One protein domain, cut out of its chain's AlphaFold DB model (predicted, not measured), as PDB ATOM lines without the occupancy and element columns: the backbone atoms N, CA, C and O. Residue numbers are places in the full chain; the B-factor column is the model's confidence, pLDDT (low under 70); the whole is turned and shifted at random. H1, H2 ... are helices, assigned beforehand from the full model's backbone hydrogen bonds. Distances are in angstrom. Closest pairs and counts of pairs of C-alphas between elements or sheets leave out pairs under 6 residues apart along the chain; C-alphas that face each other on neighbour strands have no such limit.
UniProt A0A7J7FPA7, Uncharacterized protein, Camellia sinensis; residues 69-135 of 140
ATOM      1  N   VAL A  69     243.089 371.808 268.445       90.56
ATOM      2  CA  VAL A  69     242.570 371.589 269.803       90.56
ATOM      3  C   VAL A  69     241.835 372.838 270.292       90.56
ATOM      4  O   VAL A  69     240.762 372.711 270.877       90.56
ATOM      5  N   ASP A  70     242.357 374.026 269.986       93.38
ATOM      6  CA  ASP A  70     241.742 375.296 270.380       93.38
ATOM      7  C   ASP A  70     240.372 375.489 269.718       93.38
ATOM      8  O   ASP A  70     239.402 375.819 270.397       93.38
ATOM      9  N   ASP A  71     240.249 375.169 268.424       93.12
ATOM     10  CA  ASP A  71     238.960 375.234 267.725       93.12
ATOM     11  C   ASP A  71     237.947 374.246 268.332       93.12
ATOM     12  O   ASP A  71     236.769 374.569 268.479       93.12
ATOM     13  N   GLU A  72     238.378 373.041 268.732       93.38
ATOM     14  CA  GLU A  72     237.496 372.088 269.423       93.38
ATOM     15  C   GLU A  72     236.984 372.638 270.762       93.38
ATOM     16  O   GLU A  72     235.813 372.429 271.093       93.38
ATOM     17  N   ILE A  73     237.828 373.346 271.516       94.50
ATOM     18  CA  ILE A  73     237.440 373.985 272.781       94.50
ATOM     19  C   ILE A  73     236.413 375.088 272.520       94.50
ATOM     20  O   ILE A  73     235.368 375.093 273.173       94.50
ATOM     21  N   VAL A  74     236.652 375.949 271.525       95.62
ATOM     22  CA  VAL A  74     235.714 377.010 271.123       95.62
ATOM     23  C   VAL A  74     234.359 376.417 270.737       95.62
ATOM     24  O   VAL A  74     233.327 376.908 271.186       95.62
ATOM     25  N   ILE A  75     234.332 375.307 269.987       94.81
ATOM     26  CA  ILE A  75     233.085 374.602 269.635       94.81
ATOM     27  C   ILE A  75     232.333 374.121 270.867       94.81
ATOM     28  O   ILE A  75     231.118 374.303 270.955       94.81
ATOM     29  N   LEU A  76     233.031 373.501 271.815       94.62
ATOM     30  CA  LEU A  76     232.409 372.998 273.036       94.62
ATOM     31  C   LEU A  76     231.866 374.132 273.915       94.62
ATOM     32  O   LEU A  76     230.752 374.013 274.427       94.62
ATOM     33  N   GLN A  77     232.609 375.230 274.047       94.94
ATOM     34  CA  GLN A  77     232.163 376.423 274.771       94.94
ATOM     35  C   GLN A  77     230.964 377.073 274.082       94.94
ATOM     36  O   GLN A  77     229.937 377.289 274.717       94.94
ATOM     37  N   GLY A  78     231.029 377.254 272.762       94.06
ATOM     38  CA  GLY A  78     229.933 377.825 271.991       94.06
ATOM     39  C   GLY A  78     228.640 377.017 272.111       94.06
ATOM     40  O   GLY A  78     227.565 377.605 272.195       94.06
ATOM     41  N   ILE A  79     228.713 375.679 272.172       93.19
ATOM     42  CA  ILE A  79     227.537 374.831 272.448       93.19
ATOM     43  C   ILE A  79     226.936 375.180 273.813       93.19
ATOM     44  O   ILE A  79     225.725 375.370 273.912       93.19
ATOM     45  N   MET A  80     227.764 375.270 274.854       93.19
ATOM     46  CA  MET A  80     227.321 375.574 276.215       93.19
ATOM     47  C   MET A  80     226.681 376.967 276.298       93.19
ATOM     48  O   MET A  80     225.563 377.100 276.805       93.19
ATOM     49  N   ASP A  81     227.320 377.977 275.717       94.12
ATOM     50  CA  ASP A  81     226.826 379.354 275.701       94.12
ATOM     51  C   ASP A  81     225.518 379.468 274.914       94.12
ATOM     52  O   ASP A  81     224.557 380.092 275.369       94.12
ATOM     53  N   TYR A  82     225.422 378.794 273.766       92.75
ATOM     54  CA  TYR A  82     224.199 378.762 272.967       92.75
ATOM     55  C   TYR A  82     223.042 378.104 273.728       92.75
ATOM     56  O   TYR A  82     221.934 378.641 273.758       92.75
ATOM     57  N   THR A  83     223.293 376.978 274.404       91.38
ATOM     58  CA  THR A  83     222.261 376.317 275.221       91.38
ATOM     59  C   THR A  83     221.838 377.155 276.421       91.38
ATOM     60  O   THR A  83     220.653 377.193 276.738       91.38
ATOM     61  N   THR A  84     222.769 377.870 277.052       92.75
ATOM     62  CA  THR A  84     222.485 378.714 278.222       92.75
ATOM     63  C   THR A  84     221.688 379.955 277.827       92.75
ATOM     64  O   THR A  84     220.752 380.342 278.518       92.75
ATOM     65  N   THR A  85     222.025 380.566 276.690       90.31
ATOM     66  CA  THR A  85     221.385 381.803 276.218       90.31
ATOM     67  C   THR A  85     220.047 381.568 275.524       90.31
ATOM     68  O   THR A  85     219.147 382.395 275.651       90.31
ATOM     69  N   LYS A  86     219.902 380.477 274.759       88.25
ATOM     70  CA  LYS A  86     218.698 380.202 273.956       88.25
ATOM     71  C   LYS A  86     217.806 379.108 274.534       88.25
ATOM     72  O   LYS A  86     216.674 378.973 274.085       88.25
ATOM     73  N   GLY A  87     218.297 378.306 275.479       88.12
ATOM     74  CA  GLY A  87     217.552 377.179 276.049       88.12
ATOM     75  C   GLY A  87     217.294 376.033 275.067       88.12
ATOM     76  O   GLY A  87     216.510 375.136 275.365       88.12
ATOM     77  N   VAL A  88     217.929 376.047 273.891       87.00
ATOM     78  CA  VAL A  88     217.714 375.061 272.822       87.00
ATOM     79  C   VAL A  88     219.032 374.430 272.389       87.00
ATOM     80  O   VAL A  88     220.079 375.078 272.383       87.00
ATOM     81  N   ASP A  89     218.986 373.148 272.017       86.50
ATOM     82  CA  ASP A  89     220.172 372.438 271.532       86.50
ATOM     83  C   ASP A  89     220.618 373.002 270.165       86.50
ATOM     84  O   ASP A  89     219.783 373.197 269.272       86.50
ATOM     85  N   PRO A  90     221.931 373.216 269.957       87.62
ATOM     86  CA  PRO A  90     222.476 373.699 268.691       87.62
ATOM     87  C   PRO A  90     222.089 372.858 267.470       87.62
ATOM     88  O   PRO A  90     222.021 373.393 266.368       87.62
ATOM     89  N   SER A  91     221.805 371.559 267.640       84.50
ATOM     90  CA  SER A  91     221.428 370.682 266.523       84.50
ATOM     91  C   SER A  91     220.061 371.057 265.935       84.50
ATOM     92  O   SER A  91     219.851 370.844 264.742       84.50
ATOM     93  N   THR A  92     219.150 371.641 266.727       88.19
ATOM     94  CA  THR A  92     217.824 372.090 266.259       88.19
ATOM     95  C   THR A  92     217.940 373.297 265.333       88.19
ATOM     96  O   THR A  92     217.287 373.360 264.296       88.19
ATOM     97  N   TYR A  93     218.828 374.237 265.669       88.75
ATOM     98  CA  TYR A  93     219.025 375.487 264.932       88.75
ATOM     99  C   TYR A  93     220.470 375.622 264.447       88.75
ATOM    100  O   TYR A  93     221.124 376.649 264.631       88.75
ATOM    101  N   MET A  94     220.959 374.576 263.773       90.56
ATOM    102  CA  MET A  94     222.364 374.466 263.369       90.56
ATOM    103  C   MET A  94     222.833 375.624 262.482       90.56
ATOM    104  O   MET A  94     223.999 375.997 262.520       90.56
ATOM    105  N   ASN A  95     221.939 376.209 261.679       91.94
ATOM    106  CA  ASN A  95     222.282 377.354 260.837       91.94
ATOM    107  C   ASN A  95     222.609 378.607 261.667       91.94
ATOM    108  O   ASN A  95     223.576 379.301 261.376       91.94
ATOM    109  N   VAL A  96     221.822 378.863 262.715       91.94
ATOM    110  CA  VAL A  96     222.035 379.994 263.631       91.94
ATOM    111  C   VAL A  96     223.295 379.759 264.459       91.94
ATOM    112  O   VAL A  96     224.125 380.652 264.584       91.94
ATOM    113  N   PHE A  97     223.480 378.532 264.952       92.56
ATOM    114  CA  PHE A  97     224.688 378.150 265.676       92.56
ATOM    115  C   PHE A  97     225.960 378.253 264.815       92.56
ATOM    116  O   PHE A  97     226.989 378.724 265.288       92.56
ATOM    117  N   PHE A  98     225.892 377.857 263.540       92.88
ATOM    118  CA  PHE A  98     227.013 377.991 262.608       92.88
ATOM    119  C   PHE A  98     227.439 379.452 262.461       92.88
ATOM    120  O   PHE A  98     228.621 379.741 262.583       92.88
ATOM    121  N   LEU A  99     226.490 380.374 262.274       92.12
ATOM    122  CA  LEU A  99     226.788 381.809 262.194       92.12
ATOM    123  C   LEU A  99     227.364 382.358 263.506       92.12
ATOM    124  O   LEU A  99     228.265 383.181 263.463       92.12
ATOM    125  N   PHE A 100     226.882 381.873 264.654       91.56
ATOM    126  CA  PHE A 100     227.369 382.291 265.970       91.56
ATOM    127  C   PHE A 100     228.851 381.966 266.193       91.56
ATOM    128  O   PHE A 100     229.560 382.749 266.812       91.56
ATOM    129  N   ILE A 101     229.316 380.813 265.703       92.00
ATOM    130  CA  ILE A 101     230.668 380.332 266.002       92.00
ATOM    131  C   ILE A 101     231.675 380.529 264.874       92.00
ATOM    132  O   ILE A 101     232.879 380.452 265.107       92.00
ATOM    133  N   LYS A 102     231.193 380.775 263.654       90.88
ATOM    134  CA  LYS A 102     232.024 380.913 262.454       90.88
ATOM    135  C   LYS A 102     233.088 382.001 262.589       90.88
ATOM    136  O   LYS A 102     234.164 381.835 262.032       90.88
ATOM    137  N   ASP A 103     232.802 383.066 263.330       89.62
ATOM    138  CA  ASP A 103     233.739 384.178 263.521       89.62
ATOM    139  C   ASP A 103     234.778 383.904 264.626       89.62
ATOM    140  O   ASP A 103     235.783 384.605 264.716       89.62
ATOM    141  N   SER A 104     234.562 382.870 265.446       90.75
ATOM    142  CA  SER A 104     235.431 382.503 266.573       90.75
ATOM    143  C   SER A 104     236.416 381.375 266.247       90.75
ATOM    144  O   SER A 104     237.344 381.139 267.020       90.75
ATOM    145  N   ILE A 105     236.208 380.646 265.145       91.25
ATOM    146  CA  ILE A 105     237.070 379.537 264.707       91.25
ATOM    147  C   ILE A 105     237.948 379.967 263.534       91.25
ATOM    148  O   ILE A 105     237.525 380.725 262.666       91.25
ATOM    149  N   HIS A 106     239.170 379.444 263.475       86.88
ATOM    150  CA  HIS A 106     240.119 379.816 262.418       86.88
ATOM    151  C   HIS A 106     239.886 379.049 261.112       86.88
ATOM    152  O   HIS A 106     240.397 379.423 260.055       86.88
ATOM    153  N   VAL A 107     239.130 377.955 261.176       84.31
ATOM    154  CA  VAL A 107     238.918 377.044 260.055       84.31
ATOM    155  C   VAL A 107     237.714 377.500 259.227       84.31
ATOM    156  O   VAL A 107     236.620 377.724 259.744       84.31
ATOM    157  N   ASN A 108     237.905 377.626 257.912       82.75
ATOM    158  CA  ASN A 108     236.828 377.961 256.984       82.75
ATOM    159  C   ASN A 108     236.031 376.703 256.598       82.75
ATOM    160  O   ASN A 108     236.259 376.105 255.545       82.75
ATOM    161  N   ASP A 109     235.107 376.296 257.468       80.88
ATOM    162  CA  ASP A 109     234.294 375.090 257.296       80.88
ATOM    163  C   ASP A 109     232.899 375.352 256.710       80.88
ATOM    164  O   ASP A 109     232.295 376.416 256.856       80.88
ATOM    165  N   THR A 110     232.319 374.311 256.104       89.50
ATOM    166  CA  THR A 110     230.901 374.291 255.711       89.50
ATOM    167  C   THR A 110     230.008 373.931 256.905       89.50
ATOM    168  O   THR A 110     230.377 373.098 257.735       89.50
ATOM    169  N   LYS A 111     228.765 374.437 256.946       91.12
ATOM    170  CA  LYS A 111     227.736 374.069 257.948       91.12
ATOM    171  C   LYS A 111     227.656 372.562 258.225       91.12
ATOM    172  O   LYS A 111     227.520 372.145 259.372       91.12
ATOM    173  N   THR A 112     227.719 371.740 257.178       91.69
ATOM    174  CA  THR A 112     227.667 370.275 257.289       91.69
ATOM    175  C   THR A 112     228.874 369.717 258.040       91.69
ATOM    176  O   THR A 112     228.696 368.893 258.931       91.69
ATOM    177  N   GLN A 113     230.082 370.219 257.762       92.44
ATOM    178  CA  GLN A 113     231.301 369.803 258.461       92.44
ATOM    179  C   GLN A 113     231.249 370.187 259.938       92.44
ATOM    180  O   GLN A 113     231.522 369.340 260.788       92.44
ATOM    181  N   LEU A 114     230.819 371.417 260.251       92.94
ATOM    182  CA  LEU A 114     230.616 371.832 261.639       92.94
ATOM    183  C   LEU A 114     229.573 370.939 262.329       92.94
ATOM    184  O   LEU A 114     229.793 370.486 263.447       92.94
ATOM    185  N   SER A 115     228.461 370.623 261.662       92.88
ATOM    186  CA  SER A 115     227.413 369.750 262.213       92.88
ATOM    187  C   SER A 115     227.935 368.350 262.512       92.88
ATOM    188  O   SER A 115     227.689 367.801 263.589       92.88
ATOM    189  N   ASP A 116     228.685 367.767 261.580       93.38
ATOM    190  CA  ASP A 116     229.322 366.472 261.780       93.38
ATOM    191  C   ASP A 116     230.356 366.525 262.907       93.38
ATOM    192  O   ASP A 116     230.453 365.578 263.694       93.38
ATOM    193  N   LYS A 117     231.099 367.629 263.028       93.69
ATOM    194  CA  LYS A 117     232.068 367.848 264.102       93.69
ATOM    195  C   LYS A 117     231.381 367.928 265.463       93.69
ATOM    196  O   LYS A 117     231.763 367.178 266.359       93.69
ATOM    197  N   VAL A 118     230.325 368.730 265.601       93.69
ATOM    198  CA  VAL A 118     229.499 368.822 266.819       93.69
ATOM    199  C   VAL A 118     228.959 367.445 267.209       93.69
ATOM    200  O   VAL A 118     229.095 367.023 268.360       93.69
ATOM    201  N   ARG A 119     228.424 366.680 266.246       94.88
ATOM    202  CA  ARG A 119     227.953 365.307 266.493       94.88
ATOM    203  C   ARG A 119     229.083 364.397 266.981       94.88
ATOM    204  O   ARG A 119     228.901 363.665 267.954       94.88
ATOM    205  N   LYS A 120     230.251 364.436 266.331       93.88
ATOM    206  CA  LYS A 120     231.428 363.635 266.713       93.88
ATOM    207  C   LYS A 120     231.923 363.989 268.116       93.88
ATOM    208  O   LYS A 120     232.218 363.078 268.883       93.88
ATOM    209  N   LEU A 121     231.965 365.273 268.470       93.75
ATOM    210  CA  LEU A 121     232.358 365.735 269.803       93.75
ATOM    211  C   LEU A 121     231.375 365.253 270.880       93.75
ATOM    212  O   LEU A 121     231.803 364.669 271.877       93.75
ATOM    213  N   LYS A 122     230.060 365.376 270.640       91.62
ATOM    214  CA  LYS A 122     229.020 364.836 271.537       91.62
ATOM    215  C   LYS A 122     229.178 363.325 271.737       91.62
ATOM    216  O   LYS A 122     229.110 362.838 272.865       91.62
ATOM    217  N   ASN A 123     229.422 362.577 270.661       93.00
ATOM    218  CA  ASN A 123     229.619 361.128 270.742       93.00
ATOM    219  C   ASN A 123     230.901 360.759 271.493       93.00
ATOM    220  O   ASN A 123     230.855 359.889 272.356       93.00
ATOM    221  N   LYS A 124     232.015 361.452 271.230       92.69
ATOM    222  CA  LYS A 124     233.289 361.248 271.934       92.69
ATOM    223  C   LYS A 124     233.116 361.406 273.444       92.69
ATOM    224  O   LYS A 124     233.579 360.554 274.195       92.69
ATOM    225  N   TYR A 125     232.393 362.437 273.885       91.00
ATOM    226  CA  TYR A 125     232.099 362.638 275.304       91.00
ATOM    227  C   TYR A 125     231.265 361.492 275.893       91.00
ATOM    228  O   TYR A 125     231.640 360.925 276.917       91.00
ATOM    229  N   LYS A 126     230.179 361.087 275.221       90.69
ATOM    230  CA  LYS A 126     229.332 359.965 275.664       90.69
ATOM    231  C   LYS A 126     230.115 358.655 275.763       90.69
ATOM    232  O   LYS A 126     230.037 357.974 276.779       90.69
ATOM    233  N   THR A 127     230.890 358.313 274.735       92.62
ATOM    234  CA  THR A 127     231.715 357.099 274.722       92.62
ATOM    235  C   THR A 127     232.768 357.136 275.822       92.62
ATOM    236  O   THR A 127     232.930 356.147 276.529       92.62
ATOM    237  N   ASN A 128     233.441 358.270 276.029       90.56
ATOM    238  CA  ASN A 128     234.416 358.411 277.109       90.56
ATOM    239  C   ASN A 128     233.762 358.285 278.492       90.56
ATOM    240  O   ASN A 128     234.309 357.607 279.355       90.56
ATOM    241  N   ALA A 129     232.572 358.858 278.687       86.75
ATOM    242  CA  ALA A 129     231.813 358.717 279.925       86.75
ATOM    243  C   ALA A 129     231.387 357.261 280.190       86.75
ATOM    244  O   ALA A 129     231.402 356.819 281.336       86.75
ATOM    245  N   ILE A 130     231.036 356.497 279.149       87.38
ATOM    246  CA  ILE A 130     230.727 355.061 279.263       87.38
ATOM    247  C   ILE A 130     231.991 354.269 279.613       87.38
ATOM    248  O   ILE A 130     231.975 353.471 280.546       87.38
ATOM    249  N   LYS A 131     233.101 354.519 278.908       83.56
ATOM    250  CA  LYS A 131     234.388 353.859 279.169       83.56
ATOM    251  C   LYS A 131     234.929 354.153 280.567       83.56
ATOM    252  O   LYS A 131     235.561 353.289 281.147       83.56
ATOM    253  N   ALA A 132     234.676 355.338 281.116       81.50
ATOM    254  CA  ALA A 132     235.056 355.662 282.489       81.50
ATOM    255  C   ALA A 132     234.248 354.869 283.534       81.50
ATOM    256  O   ALA A 132     234.740 354.628 284.631       81.50
ATOM    257  N   LYS A 133     233.013 354.462 283.208       77.50
ATOM    258  CA  LYS A 133     232.138 353.685 284.103       77.50
ATOM    259  C   LYS A 133     232.388 352.181 284.043       77.50
ATOM    260  O   LYS A 133     232.067 351.483 284.997       77.50
ATOM    261  N   LEU A 134     232.913 351.682 282.928       74.12
ATOM    262  CA  LEU A 134     233.246 350.274 282.757       74.12
ATOM    263  C   LEU A 134     234.754 350.096 282.979       74.12
ATOM    264  O   LEU A 134     235.524 350.522 282.115       74.12
ATOM    265  N   PRO A 135     235.210 349.482 284.088       68.62
ATOM    266  CA  PRO A 135     236.601 349.071 284.194       68.62
ATOM    267  C   PRO A 135     236.873 348.062 283.075       68.62
ATOM    268  O   PRO A 135     236.351 346.950 283.059       68.62
TER     269      PRO A 135
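Overview. This is residues 69 to 135 of the 140 residues of an uncharacterized protein of Camellia sinensis (UniProt A0A7J7FPA7). A small compact body with one long arm: H1, the short H2 and the first part of H3 are set crosswise to one another, and residues 123 to 135, of which 123 to 133 belong to H3, stick out from them. H3 runs about perpendicular to both other helices, and its arm makes much of the length. The printed part has 67 residues with three named helices, H1, H2 and H3 in chain order, and no named strand; the class is all helix. The whole is only just compact, close to loose, with a radius of gyration of the C-alphas of 12.7 A, and it spans 41 by 26 by 19 A.

Arrangement. H1, residues 69 to 86, touches H2, residues 94 to 102, with residues 74 to 82 alone. Their closest C-alphas, of Gly 78 and Ile 101, are 6.5 A apart, and the helices run opposite ways at a steep tilt of 52 degrees. H3, residues 111 to 133, touches H2 with residues 111 to 115 alone; the closest C-alphas, of Phe 98 and Lys 111, are 6.1 A apart, and the lines are about perpendicular at 89 degrees. H1 and H3 are close but not clearly touching, about perpendicular at 86 degrees; their closest C-alphas, of Ile 75 and Val 118, are 7.4 A apart. In H1, H2 and H3 every O i to N i+4 pair is within hydrogen-bond range.

Along the chain. H1 begins at C-alpha 69, (242.570, 371.589, 269.803), and is 25.7 A long from first to last C-alpha. H2 measures 11.6 A and begins at C-alpha 94, (222.364, 374.466, 263.369). H3 measures 33.5 A and ends at C-alpha 133, (232.138, 353.685, 284.103).

Size, cuts and confidence. The two C-alphas farthest apart, of Asp 103 and Pro 135, are 40.8 A apart. Without residues 123 to 135, the body spans 26 by 21 by 19 A. The printed part has no cut, and both links are short. The mean pLDDT of the printed part is 90.1; residue 135 is under 70.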